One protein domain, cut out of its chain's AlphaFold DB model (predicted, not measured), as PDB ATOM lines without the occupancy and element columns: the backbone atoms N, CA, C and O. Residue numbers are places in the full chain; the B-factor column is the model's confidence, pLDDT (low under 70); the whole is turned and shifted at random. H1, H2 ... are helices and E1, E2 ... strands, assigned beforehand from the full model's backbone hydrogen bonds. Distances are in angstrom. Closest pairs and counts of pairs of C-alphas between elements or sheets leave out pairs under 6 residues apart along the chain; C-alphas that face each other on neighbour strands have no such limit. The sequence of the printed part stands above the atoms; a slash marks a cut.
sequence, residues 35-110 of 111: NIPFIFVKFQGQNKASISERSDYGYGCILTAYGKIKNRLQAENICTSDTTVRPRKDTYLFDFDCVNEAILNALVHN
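Overview. This is residues 35 to 110 of the 111 residues of an uncharacterized protein of Finegoldia magna (UniProt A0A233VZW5). A hairpin of two strands, E1 and E2, lies near one helix, H1; a second helix, H2, runs loosely side by side with H1, opposite ways, and is apart from that hairpin. A second hairpin, E3 and E4, extends as an arm beyond the helices and makes much of the length, with residues 83 to 88 sticking out at its tip. The printed part has 76 residues, with two named helices and four named strands in the order E1, E2, H1, E3, E4, H2. The class is mixed, with two separate antiparallel sheets, E1 - E2 and E3 - E4. The whole is loose, with a radius of gyration of the C-alphas of 15.5 A, and elongated, spanning 52 by 28 by 18 A.

Along the chain. Find C-alpha 39 at (-31.550, 51.159, 48.800), where E1, residues 39 to 43, begins its 12.9 A. E2, residues 51 to 56, covers 14.0 A. From C-alpha 62 at (-41.633, 44.369, 48.983), H1 runs 20.8 A to residue 76. E3 is residues 79 to 82, 10.0 A, and E4 residues 89 to 92, 10.2 A. H2, residues 96 to 108, runs 18.3 A to C-alpha 108 at (-35.801, 35.625, 50.396).

Arrangement. Look first at the hairpin E1 and E2, antiparallel at 166 degrees, with N 40 and O 55 2.8 A apart, within hydrogen-bond range. The closest C-alphas of E1 and H1, those of Phe 40 and Ile 69, are 7.8 A apart. H1 and H2 are close but not clearly touching, at a shallow tilt of 29 degrees, opposite ways; their closest C-alphas, Lys 70 and Asn 100, are 7.1 A apart. In the hairpin E3 and E4, antiparallel at 156 degrees, N 80 and O 91 are 2.8 A apart, within hydrogen-bond range. E3 is apart from H2. In H1 and H2 every O i to N i+4 pair is within hydrogen-bond range.

Size, cuts and confidence. The two C-alphas farthest apart, Asn 35 and Arg 86, are 52.6 A apart. The printed part has no cut, and no link is long. Mean pLDDT of the printed part is 94.5, and no printed residue is under 70.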
ATOM      1  N   ASN A  35     -41.717  50.456  57.436       93.25
ATOM      2  CA  ASN A  35     -40.534  51.235  57.808       93.25
ATOM      3  C   ASN A  35     -39.228  50.594  57.313       93.25
ATOM      4  O   ASN A  35     -38.160  50.881  57.852       93.25
ATOM      5  N   ILE A  36     -39.307  49.719  56.305       92.81
ATOM      6  CA  ILE A  36     -38.172  48.922  55.839       92.81
ATOM      7  C   ILE A  36     -37.536  49.619  54.626       92.81
ATOM      8  O   ILE A  36     -38.186  49.764  53.583       92.81
ATOM      9  N   PRO A  37     -36.277  50.083  54.727       93.44
ATOM     10  CA  PRO A  37     -35.592  50.725  53.615       93.44
ATOM     11  C   PRO A  37     -35.157  49.698  52.564       93.44
ATOM     12  O   PRO A  37     -34.787  48.572  52.888       93.44
ATOM     13  N   PHE A  38     -35.116  50.116  51.299       94.19
ATOM     14  CA  PHE A  38     -34.572  49.308  50.208       94.19
ATOM     15  C   PHE A  38     -33.747  50.212  49.301       94.19
ATOM     16  O   PHE A  38     -34.284  50.937  48.467       94.19
ATOM     17  N   ILE A  39     -32.425  50.171  49.434       95.00
ATOM     18  CA  ILE A  39     -31.550  51.159  48.800       95.00
ATOM     19  C   ILE A  39     -30.804  50.534  47.622       95.00
ATOM     20  O   ILE A  39     -30.087  49.549  47.774       95.00
ATOM     21  N   PHE A  40     -30.910  51.172  46.460       95.25
ATOM     22  CA  PHE A  40     -30.057  50.917  45.305       95.25
ATOM     23  C   PHE A  40     -28.915  51.932  45.270       95.25
ATOM     24  O   PHE A  40     -29.146  53.140  45.383       95.25
ATOM     25  N   VAL A  41     -27.689  51.450  45.079       94.69
ATOM     26  CA  VAL A  41     -26.501  52.296  44.934       94.69
ATOM     27  C   VAL A  41     -25.716  51.847  43.714       94.69
ATOM     28  O   VAL A  41     -25.392  50.670  43.578       94.69
ATOM     29  N   LYS A  42     -25.379  52.804  42.853       93.88
ATOM     30  CA  LYS A  42     -24.458  52.616  41.738       93.88
ATOM     31  C   LYS A  42     -23.121  53.243  42.092       93.88
ATOM     32  O   LYS A  42     -23.071  54.339  42.657       93.88
ATOM     33  N   PHE A  43     -22.050  52.544  41.749       93.12
ATOM     34  CA  PHE A  43     -20.686  52.985  41.996       93.12
ATOM     35  C   PHE A  43     -19.969  53.228  40.669       93.12
ATOM     36  O   PHE A  43     -20.132  52.467  39.718       93.12
ATOM     37  N   GLN A  44     -19.143  54.268  40.623       90.62
ATOM     38  CA  GLN A  44     -18.246  54.585  39.513       90.62
ATOM     39  C   GLN A  44     -16.797  54.368  39.960       90.62
ATOM     40  O   GLN A  44     -15.989  55.289  40.044       90.62
ATOM     41  N   GLY A  45     -16.486  53.128  40.324       89.50
ATOM     42  CA  GLY A  45     -15.176  52.748  40.827       89.50
ATOM     43  C   GLY A  45     -15.170  51.335  41.391       89.50
ATOM     44  O   GLY A  45     -16.178  50.636  41.395       89.50
ATOM     45  N   GLN A  46     -14.009  50.925  41.889       88.50
ATOM     46  CA  GLN A  46     -13.780  49.591  42.457       88.50
ATOM     47  C   GLN A  46     -14.220  49.485  43.929       88.50
ATOM     48  O   GLN A  46     -14.125  48.421  44.531       88.50
ATOM     49  N   ASN A  47     -14.634  50.592  44.554       86.75
ATOM     50  CA  ASN A  47     -14.938  50.630  45.980       86.75
ATOM     51  C   ASN A  47     -16.159  51.507  46.296       86.75
ATOM     52  O   ASN A  47     -16.657  52.265  45.464       86.75
ATOM     53  N   LYS A  48     -16.613  51.408  47.551       83.75
ATOM     54  CA  LYS A  48     -17.811  52.096  48.050       83.75
ATOM     55  C   LYS A  48     -17.661  53.620  48.177       83.75
ATOM     56  O   LYS A  48     -18.658  54.282  48.435       83.75
ATOM     57  N   ALA A  49     -16.457  54.181  48.019       86.69
ATOM     58  CA  ALA A  49     -16.234  55.626  48.132       86.69
ATOM     59  C   ALA A  49     -16.686  56.390  46.878       86.69
ATOM     60  O   ALA A  49     -16.958  57.585  46.947       86.69
ATOM     61  N   SER A  50     -16.808  55.706  45.739       88.06
ATOM     62  CA  SER A  50     -17.180  56.306  44.456       88.06
ATOM     63  C   SER A  50     -18.667  56.114  44.149       88.06
ATOM     64  O   SER A  50     -19.012  55.544  43.117       88.06
ATOM     65  N   ILE A  51     -19.562  56.541  45.046       90.44
ATOM     66  CA  ILE A  51     -21.012  56.512  44.780       90.44
ATOM     67  C   ILE A  51     -21.322  57.470  43.629       90.44
ATOM     68  O   ILE A  51     -21.024  58.659  43.717       90.44
ATOM     69  N   SER A  52     -21.947  56.960  42.572       91.00
ATOM     70  CA  SER A  52     -22.412  57.770  41.446       91.00
ATOM     71  C   SER A  52     -23.902  58.067  41.539       91.00
ATOM     72  O   SER A  52     -24.333  59.164  41.206       91.00
ATOM     73  N   GLU A  53     -24.700  57.102  42.001       93.38
ATOM     74  CA  GLU A  53     -26.147  57.259  42.124       93.38
ATOM     75  C   GLU A  53     -26.666  56.507  43.349       93.38
ATOM     76  O   GLU A  53     -26.173  55.430  43.693       93.38
ATOM     77  N   ARG A  54     -27.697  57.060  43.988       94.44
ATOM     78  CA  ARG A  54     -28.420  56.428  45.092       94.44
ATOM     79  C   ARG A  54     -29.914  56.635  44.895       94.44
ATOM     80  O   ARG A  54     -30.358  57.745  44.612       94.44
ATOM     81  N   SER A  55     -30.693  55.580  45.069       94.81
ATOM     82  CA  SER A  55     -32.155  55.630  45.013       94.81
ATOM     83  C   SER A  55     -32.740  54.746  46.108       94.81
ATOM     84  O   SER A  55     -32.163  53.711  46.435       94.81
ATOM     85  N   ASP A  56     -33.860  55.165  46.690       95.69
ATOM     86  CA  ASP A  56     -34.571  54.406  47.719       95.69
ATOM     87  C   ASP A  56     -35.904  53.911  47.153       95.69
ATOM     88  O   ASP A  56     -36.674  54.676  46.570       95.69
ATOM     89  N   TYR A  57     -36.133  52.612  47.287       95.25
ATOM     90  CA  TYR A  57     -37.283  51.870  46.789       95.25
ATOM     91  C   TYR A  57     -38.094  51.234  47.929       95.25
ATOM     92  O   TYR A  57     -39.037  50.495  47.639       95.25
ATOM     93  N   GLY A  58     -37.728  51.498  49.190       94.94
ATOM     94  CA  GLY A  58     -38.372  50.935  50.378       94.94
ATOM     95  C   GLY A  58     -39.646  51.663  50.802       94.94
ATOM     96  O   GLY A  58     -40.277  52.369  50.010       94.94
ATOM     97  N   TYR A  59     -40.000  51.500  52.079       96.00
ATOM     98  CA  TYR A  59     -41.160  52.121  52.734       96.00
ATOM     99  C   TYR A  59     -42.515  51.761  52.114       96.00
ATOM    100  O   TYR A  59     -43.475  52.534  52.157       96.00
ATOM    101  N   GLY A  60     -42.599  50.573  51.528       96.44
ATOM    102  CA  GLY A  60     -43.815  50.036  50.941       96.44
ATOM    103  C   GLY A  60     -43.657  48.564  50.598       96.44
ATOM    104  O   GLY A  60     -42.677  47.926  50.994       96.44
ATOM    105  N   CYS A  61     -44.617  48.033  49.846       96.94
ATOM    106  CA  CYS A  61     -44.703  46.601  49.591       96.94
ATOM    107  C   CYS A  61     -43.430  46.067  48.920       96.94
ATOM    108  O   CYS A  61     -43.016  46.554  47.859       96.94
ATOM    109  N   ILE A  62     -42.851  45.009  49.492       95.81
ATOM    110  CA  ILE A  62     -41.633  44.369  48.983       95.81
ATOM    111  C   ILE A  62     -41.784  43.895  47.533       95.81
ATOM    112  O   ILE A  62     -40.846  44.003  46.747       95.81
ATOM    113  N   LEU A  63     -42.976  43.442  47.130       95.81
ATOM    114  CA  LEU A  63     -43.240  43.005  45.755       95.81
ATOM    115  C   LEU A  63     -43.165  44.181  44.775       95.81
ATOM    116  O   LEU A  63     -42.617  44.062  43.677       95.81
ATOM    117  N   THR A  64     -43.674  45.344  45.187       96.56
ATOM    118  CA  THR A  64     -43.556  46.580  44.413       96.56
ATOM    119  C   THR A  64     -42.105  47.057  44.356       96.56
ATOM    120  O   THR A  64     -41.640  47.444  43.282       96.56
ATOM    121  N   ALA A  65     -41.377  47.012  45.475       96.00
ATOM    122  CA  ALA A  65     -39.959  47.370  45.527       96.00
ATOM    123  C   ALA A  65     -39.118  46.480  44.594       96.00
ATOM    124  O   ALA A  65     -38.358  46.992  43.771       96.00
ATOM    125  N   TYR A  66     -39.337  45.163  44.633       96.81
ATOM    126  CA  TYR A  66     -38.700  44.193  43.742       96.81
ATOM    127  C   TYR A  66     -38.964  44.502  42.262       96.81
ATOM    128  O   TYR A  66     -38.027  44.572  41.468       96.81
ATOM    129  N   GLY A  67     -40.218  44.783  41.890       96.94
ATOM    130  CA  GLY A  67     -40.558  45.187  40.523       96.94
ATOM    131  C   GLY A  67     -39.832  46.462  40.074       96.94
ATOM    132  O   GLY A  67     -39.294  46.520  38.967       96.94
ATOM    133  N   LYS A  68     -39.746  47.475  40.947       96.69
ATOM    134  CA  LYS A  68     -39.009  48.717  40.656       96.69
ATOM    135  C   LYS A  68     -37.510  48.465  40.457       96.69
ATOM    136  O   LYS A  68     -36.917  49.056  39.555       96.69
ATOM    137  N   ILE A  69     -36.912  47.575  41.247       96.50
ATOM    138  CA  ILE A  69     -35.493  47.207  41.134       96.50
ATOM    139  C   ILE A  69     -35.204  46.426  39.855       96.50
ATOM    140  O   ILE A  69     -34.219  46.729  39.184       96.50
ATOM    141  N   LYS A  70     -36.075  45.492  39.459       96.56
ATOM    142  CA  LYS A  70     -35.954  44.804  38.164       96.56
ATOM    143  C   LYS A  70     -35.930  45.790  37.005       96.56
ATOM    144  O   LYS A  70     -35.024  45.738  36.177       96.56
ATOM    145  N   ASN A  71     -36.874  46.731  36.988       96.62
ATOM    146  CA  ASN A  71     -36.930  47.769  35.959       96.62
ATOM    147  C   ASN A  71     -35.671  48.643  35.974       96.62
ATOM    148  O   ASN A  71     -35.129  48.973  34.920       96.62
ATOM    149  N   ARG A  72     -35.178  48.997  37.170       96.31
ATOM    150  CA  ARG A  72     -33.947  49.775  37.314       96.31
ATOM    151  C   ARG A  72     -32.742  49.028  36.744       96.31
ATOM    152  O   ARG A  72     -31.998  49.608  35.967       96.31
ATOM    153  N   LEU A  73     -32.566  47.755  37.083       96.19
ATOM    154  CA  LEU A  73     -31.445  46.950  36.595       96.19
ATOM    155  C   LEU A  73     -31.522  46.675  35.101       96.19
ATOM    156  O   LEU A  73     -30.492  46.668  34.437       96.19
ATOM    157  N   GLN A  74     -32.724  46.511  34.553       96.06
ATOM    158  CA  GLN A  74     -32.896  46.389  33.111       96.06
ATOM    159  C   GLN A  74     -32.420  47.658  32.392       96.06
ATOM    160  O   GLN A  74     -31.764  47.559  31.360       96.06
ATOM    161  N   ALA A  75     -32.689  48.840  32.957       95.25
ATOM    162  CA  ALA A  75     -32.190  50.105  32.420       95.25
ATOM    163  C   ALA A  75     -30.661  50.253  32.539       95.25
ATOM    164  O   ALA A  75     -30.045  50.888  31.687       95.25
ATOM    165  N   GLU A  76     -30.040  49.657  33.562       95.44
ATOM    166  CA  GLU A  76     -28.577  49.624  33.706       95.44
ATOM    167  C   GLU A  76     -27.908  48.566  32.810       95.44
ATOM    168  O   GLU A  76     -26.699  48.637  32.599       95.44
ATOM    169  N   ASN A  77     -28.648  47.588  32.272       96.50
ATOM    170  CA  ASN A  77     -28.088  46.508  31.456       96.50
ATOM    171  C   ASN A  77     -27.843  46.959  30.008       96.50
ATOM    172  O   ASN A  77     -28.610  46.659  29.092       96.50
ATOM    173  N   ILE A  78     -26.773  47.722  29.802       95.31
ATOM    174  CA  ILE A  78     -26.430  48.296  28.498       95.31
ATOM    175  C   ILE A  78     -26.069  47.184  27.499       95.31
ATOM    176  O   ILE A  78     -25.262  46.305  27.797       95.31
ATOM    177  N   CYS A  79     -26.629  47.259  26.288       95.75
ATOM    178  CA  CYS A  79     -26.250  46.408  25.162       95.75
ATOM    179  C   CYS A  79     -25.161  47.083  24.321       95.75
ATOM    180  O   CYS A  79     -25.321  48.223  23.885       95.75
ATOM    181  N   THR A  80     -24.065  46.371  24.072       95.69
ATOM    182  CA  THR A  80     -22.986  46.797  23.176       95.69
ATOM    183  C   THR A  80     -22.974  45.919  21.930       95.69
ATOM    184  O   THR A  80     -22.905  44.696  22.034       95.69
ATOM    185  N   SER A  81     -23.002  46.548  20.755       95.94
ATOM    186  CA  SER A  81     -23.008  45.868  19.456       95.94
ATOM    187  C   SER A  81     -21.644  45.942  18.771       95.94
ATOM    188  O   SER A  81     -21.183  47.025  18.406       95.94
ATOM    189  N   ASP A  82     -21.023  44.794  18.510       95.19
ATOM    190  CA  ASP A  82     -19.851  44.695  17.641       95.19
ATOM    191  C   ASP A  82     -20.289  44.684  16.169       95.19
ATOM    192  O   ASP A  82     -20.917  43.743  15.666       95.19
ATOM    193  N   THR A  83     -19.953  45.769  15.473       94.88
ATOM    194  CA  THR A  83     -20.285  45.985  14.060       94.88
ATOM    195  C   THR A  83     -19.162  45.592  13.100       94.88
ATOM    196  O   THR A  83     -19.382  45.615  11.882       94.88
ATOM    197  N   THR A  84     -17.993  45.206  13.626       95.94
ATOM    198  CA  THR A  84     -16.815  44.794  12.845       95.94
ATOM    199  C   THR A  84     -16.940  43.362  12.321       95.94
ATOM    200  O   THR A  84     -16.364  43.032  11.285       95.94
ATOM    201  N   VAL A  85     -17.769  42.537  12.971       93.62
ATOM    202  CA  VAL A  85     -18.059  41.147  12.590       93.62
ATOM    203  C   VAL A  85     -19.420  40.986  11.889       93.62
ATOM    204  O   VAL A  85     -20.291  41.869  11.915       93.62
ATOM    205  N   ARG A  86     -19.596  39.854  11.190       92.88
ATOM    206  CA  ARG A  86     -20.847  39.449  10.526       92.88
ATOM    207  C   ARG A  86     -21.189  37.993  10.891       92.88
ATOM    208  O   ARG A  86     -20.344  37.132  10.655       92.88
ATOM    209  N   PRO A  87     -22.404  37.700  11.400       91.62
ATOM    210  CA  PRO A  87     -23.439  38.654  11.826       91.62
ATOM    211  C   PRO A  87     -22.943  39.560  12.968       91.62
ATOM    212  O   PRO A  87     -21.944  39.249  13.611       91.62
ATOM    213  N   ARG A  88     -23.603  40.711  13.177       94.19
ATOM    214  CA  ARG A  88     -23.280  41.602  14.308       94.19
ATOM    215  C   ARG A  88     -23.428  40.831  15.615       94.19
ATOM    216  O   ARG A  88     -24.320  39.988  15.721       94.19
ATOM    217  N   LYS A  89     -22.576  41.132  16.591       95.94
ATOM    218  CA  LYS A  89     -22.622  40.488  17.903       95.94
ATOM    219  C   LYS A  89     -23.050  41.494  18.961       95.94
ATOM    220  O   LYS A  89     -22.302  42.418  19.259       95.94
ATOM    221  N   ASP A  90     -24.215  41.269  19.546       95.44
ATOM    222  CA  ASP A  90     -24.751  42.076  20.638       95.44
ATOM    223  C   ASP A  90     -24.421  41.412  21.979       95.44
ATOM    224  O   ASP A  90     -24.548  40.197  22.128       95.44
ATOM    225  N   THR A  91     -23.931  42.187  22.943       96.06
ATOM    226  CA  THR A  91     -23.557  41.700  24.277       96.06
ATOM    227  C   THR A  91     -24.068  42.663  25.339       96.06
ATOM    228  O   THR A  91     -23.761  43.853  25.305       96.06
ATOM    229  N   TYR A  92     -24.843  42.139  26.283       97.38
ATOM    230  CA  TYR A  92     -25.313  42.867  27.457       97.38
ATOM    231  C   TYR A  92     -24.246  42.878  28.557       97.38
ATOM    232  O   TYR A  92     -23.408  41.975  28.612       97.38
ATOM    233  N   LEU A  93     -24.275  43.881  29.441       96.38
ATOM    234  CA  LEU A  93     -23.345  43.973  30.575       96.38
ATOM    235  C   LEU A  93     -23.424  42.755  31.501       96.38
ATOM    236  O   LEU A  93     -22.416  42.362  32.088       96.38
ATOM    237  N   PHE A  94     -24.610  42.166  31.632       96.81
ATOM    238  CA  PHE A  94     -24.833  40.952  32.403       96.81
ATOM    239  C   PHE A  94     -26.020  40.151  31.865       96.81
ATOM    240  O   PHE A  94     -26.905  40.678  31.184       96.81
ATOM    241  N   ASP A  95     -26.044  38.865  32.217       97.38
ATOM    242  CA  ASP A  95     -27.213  38.010  32.042       97.38
ATOM    243  C   ASP A  95     -28.303  38.442  33.033       97.38
ATOM    244  O   ASP A  95     -28.119  38.391  34.256       97.38
ATOM    245  N   PHE A  96     -29.424  38.927  32.500       96.81
ATOM    246  CA  PHE A  96     -30.508  39.459  33.315       96.81
ATOM    247  C   PHE A  96     -31.201  38.373  34.142       96.81
ATOM    248  O   PHE A  96     -31.606  38.660  35.267       96.81
ATOM    249  N   ASP A  97     -31.294  37.140  33.639       97.31
ATOM    250  CA  ASP A  97     -31.938  36.042  34.362       97.31
ATOM    251  C   ASP A  97     -31.084  35.643  35.571       97.31
ATOM    252  O   ASP A  97     -31.596  35.530  36.685       97.31
ATOM    253  N   CYS A  98     -29.758  35.561  35.400       98.00
ATOM    254  CA  CYS A  98     -28.837  35.333  36.518       98.00
ATOM    255  C   CYS A  98     -28.931  36.435  37.586       98.00
ATOM    256  O   CYS A  98     -28.971  36.141  38.782       98.00
ATOM    257  N   VAL A  99     -28.972  37.706  37.171       97.12
ATOM    258  CA  VAL A  99     -29.095  38.839  38.103       97.12
ATOM    259  C   VAL A  99     -30.456  38.840  38.804       97.12
ATOM    260  O   VAL A  99     -30.520  39.103  40.004       97.12
ATOM    261  N   ASN A 100     -31.535  38.506  38.095       96.69
ATOM    262  CA  ASN A 100     -32.876  38.404  38.664       96.69
ATOM    263  C   ASN A 100     -32.943  37.358  39.789       96.69
ATOM    264  O   ASN A 100     -33.439  37.666  40.873       96.69
ATOM    265  N   GLU A 101     -32.392  36.163  39.563       97.69
ATOM    266  CA  GLU A 101     -32.334  35.110  40.587       97.69
ATOM    267  C   GLU A 101     -31.443  35.496  41.771       97.69
ATOM    268  O   GLU A 101     -31.792  35.244  42.925       97.69
ATOM    269  N   ALA A 102     -30.311  36.163  41.518       96.62
ATOM    270  CA  ALA A 102     -29.434  36.636  42.587       96.62
ATOM    271  C   ALA A 102     -30.152  37.615  43.533       96.62
ATOM    272  O   ALA A 102     -29.994  37.528  44.751       96.62
ATOM    273  N   ILE A 103     -30.973  38.518  42.989       95.06
ATOM    274  CA  ILE A 103     -31.774  39.456  43.788       95.06
ATOM    275  C   ILE A 103     -32.855  38.719  44.556       95.06
ATOM    276  O   ILE A 103     -33.011  38.965  45.748       95.06
ATOM    277  N   LEU A 104     -33.600  37.831  43.893       95.50
ATOM    278  CA  LEU A 104     -34.659  37.063  44.541       95.50
ATOM    279  C   LEU A 104     -34.102  36.301  45.750       95.50
ATOM    280  O   LEU A 104     -34.635  36.429  46.849       95.50
ATOM    281  N   ASN A 105     -32.977  35.603  45.577       95.81
ATOM    282  CA  ASN A 105     -32.309  34.887  46.660       95.81
ATOM    283  C   ASN A 105     -31.865  35.823  47.791       95.81
ATOM    284  O   ASN A 105     -32.068  35.497  48.956       95.81
ATOM    285  N   ALA A 106     -31.313  36.996  47.471       93.81
ATOM    286  CA  ALA A 106     -30.906  37.975  48.479       93.81
ATOM    287  C   ALA A 106     -32.088  38.558  49.279       93.81
ATOM    288  O   ALA A 106     -31.907  38.947  50.431       93.81
ATOM    289  N   LEU A 107     -33.282  38.632  48.677       92.94
ATOM    290  CA  LEU A 107     -34.502  39.088  49.349       92.94
ATOM    291  C   LEU A 107     -35.147  37.996  50.201       92.94
ATOM    292  O   LEU A 107     -35.614  38.281  51.297       92.94
ATOM    293  N   VAL A 108     -35.185  36.763  49.699       92.94
ATOM    294  CA  VAL A 108     -35.801  35.625  50.396       92.94
ATOM    295  C   VAL A 108     -34.939  35.146  51.566       92.94
ATOM    296  O   VAL A 108     -35.475  34.711  52.581       92.94
ATOM    297  N   HIS A 109     -33.617  35.239  51.436       93.19
ATOM    298  CA  HIS A 109     -32.646  34.792  52.436       93.19
ATOM    299  C   HIS A 109     -31.945  35.967  53.125       93.19
ATOM    300  O   HIS A 109     -30.761  35.892  53.442       93.19
ATOM    301  N   ASN A 110     -32.668  37.074  53.294       87.12
ATOM    302  CA  ASN A 110     -32.203  38.197  54.092       87.12
ATOM    303  C   ASN A 110     -32.302  37.834  55.584       87.12
ATOM    304  O   ASN A 110     -33.357  37.358  56.006       87.12
TER     305      ASN A 110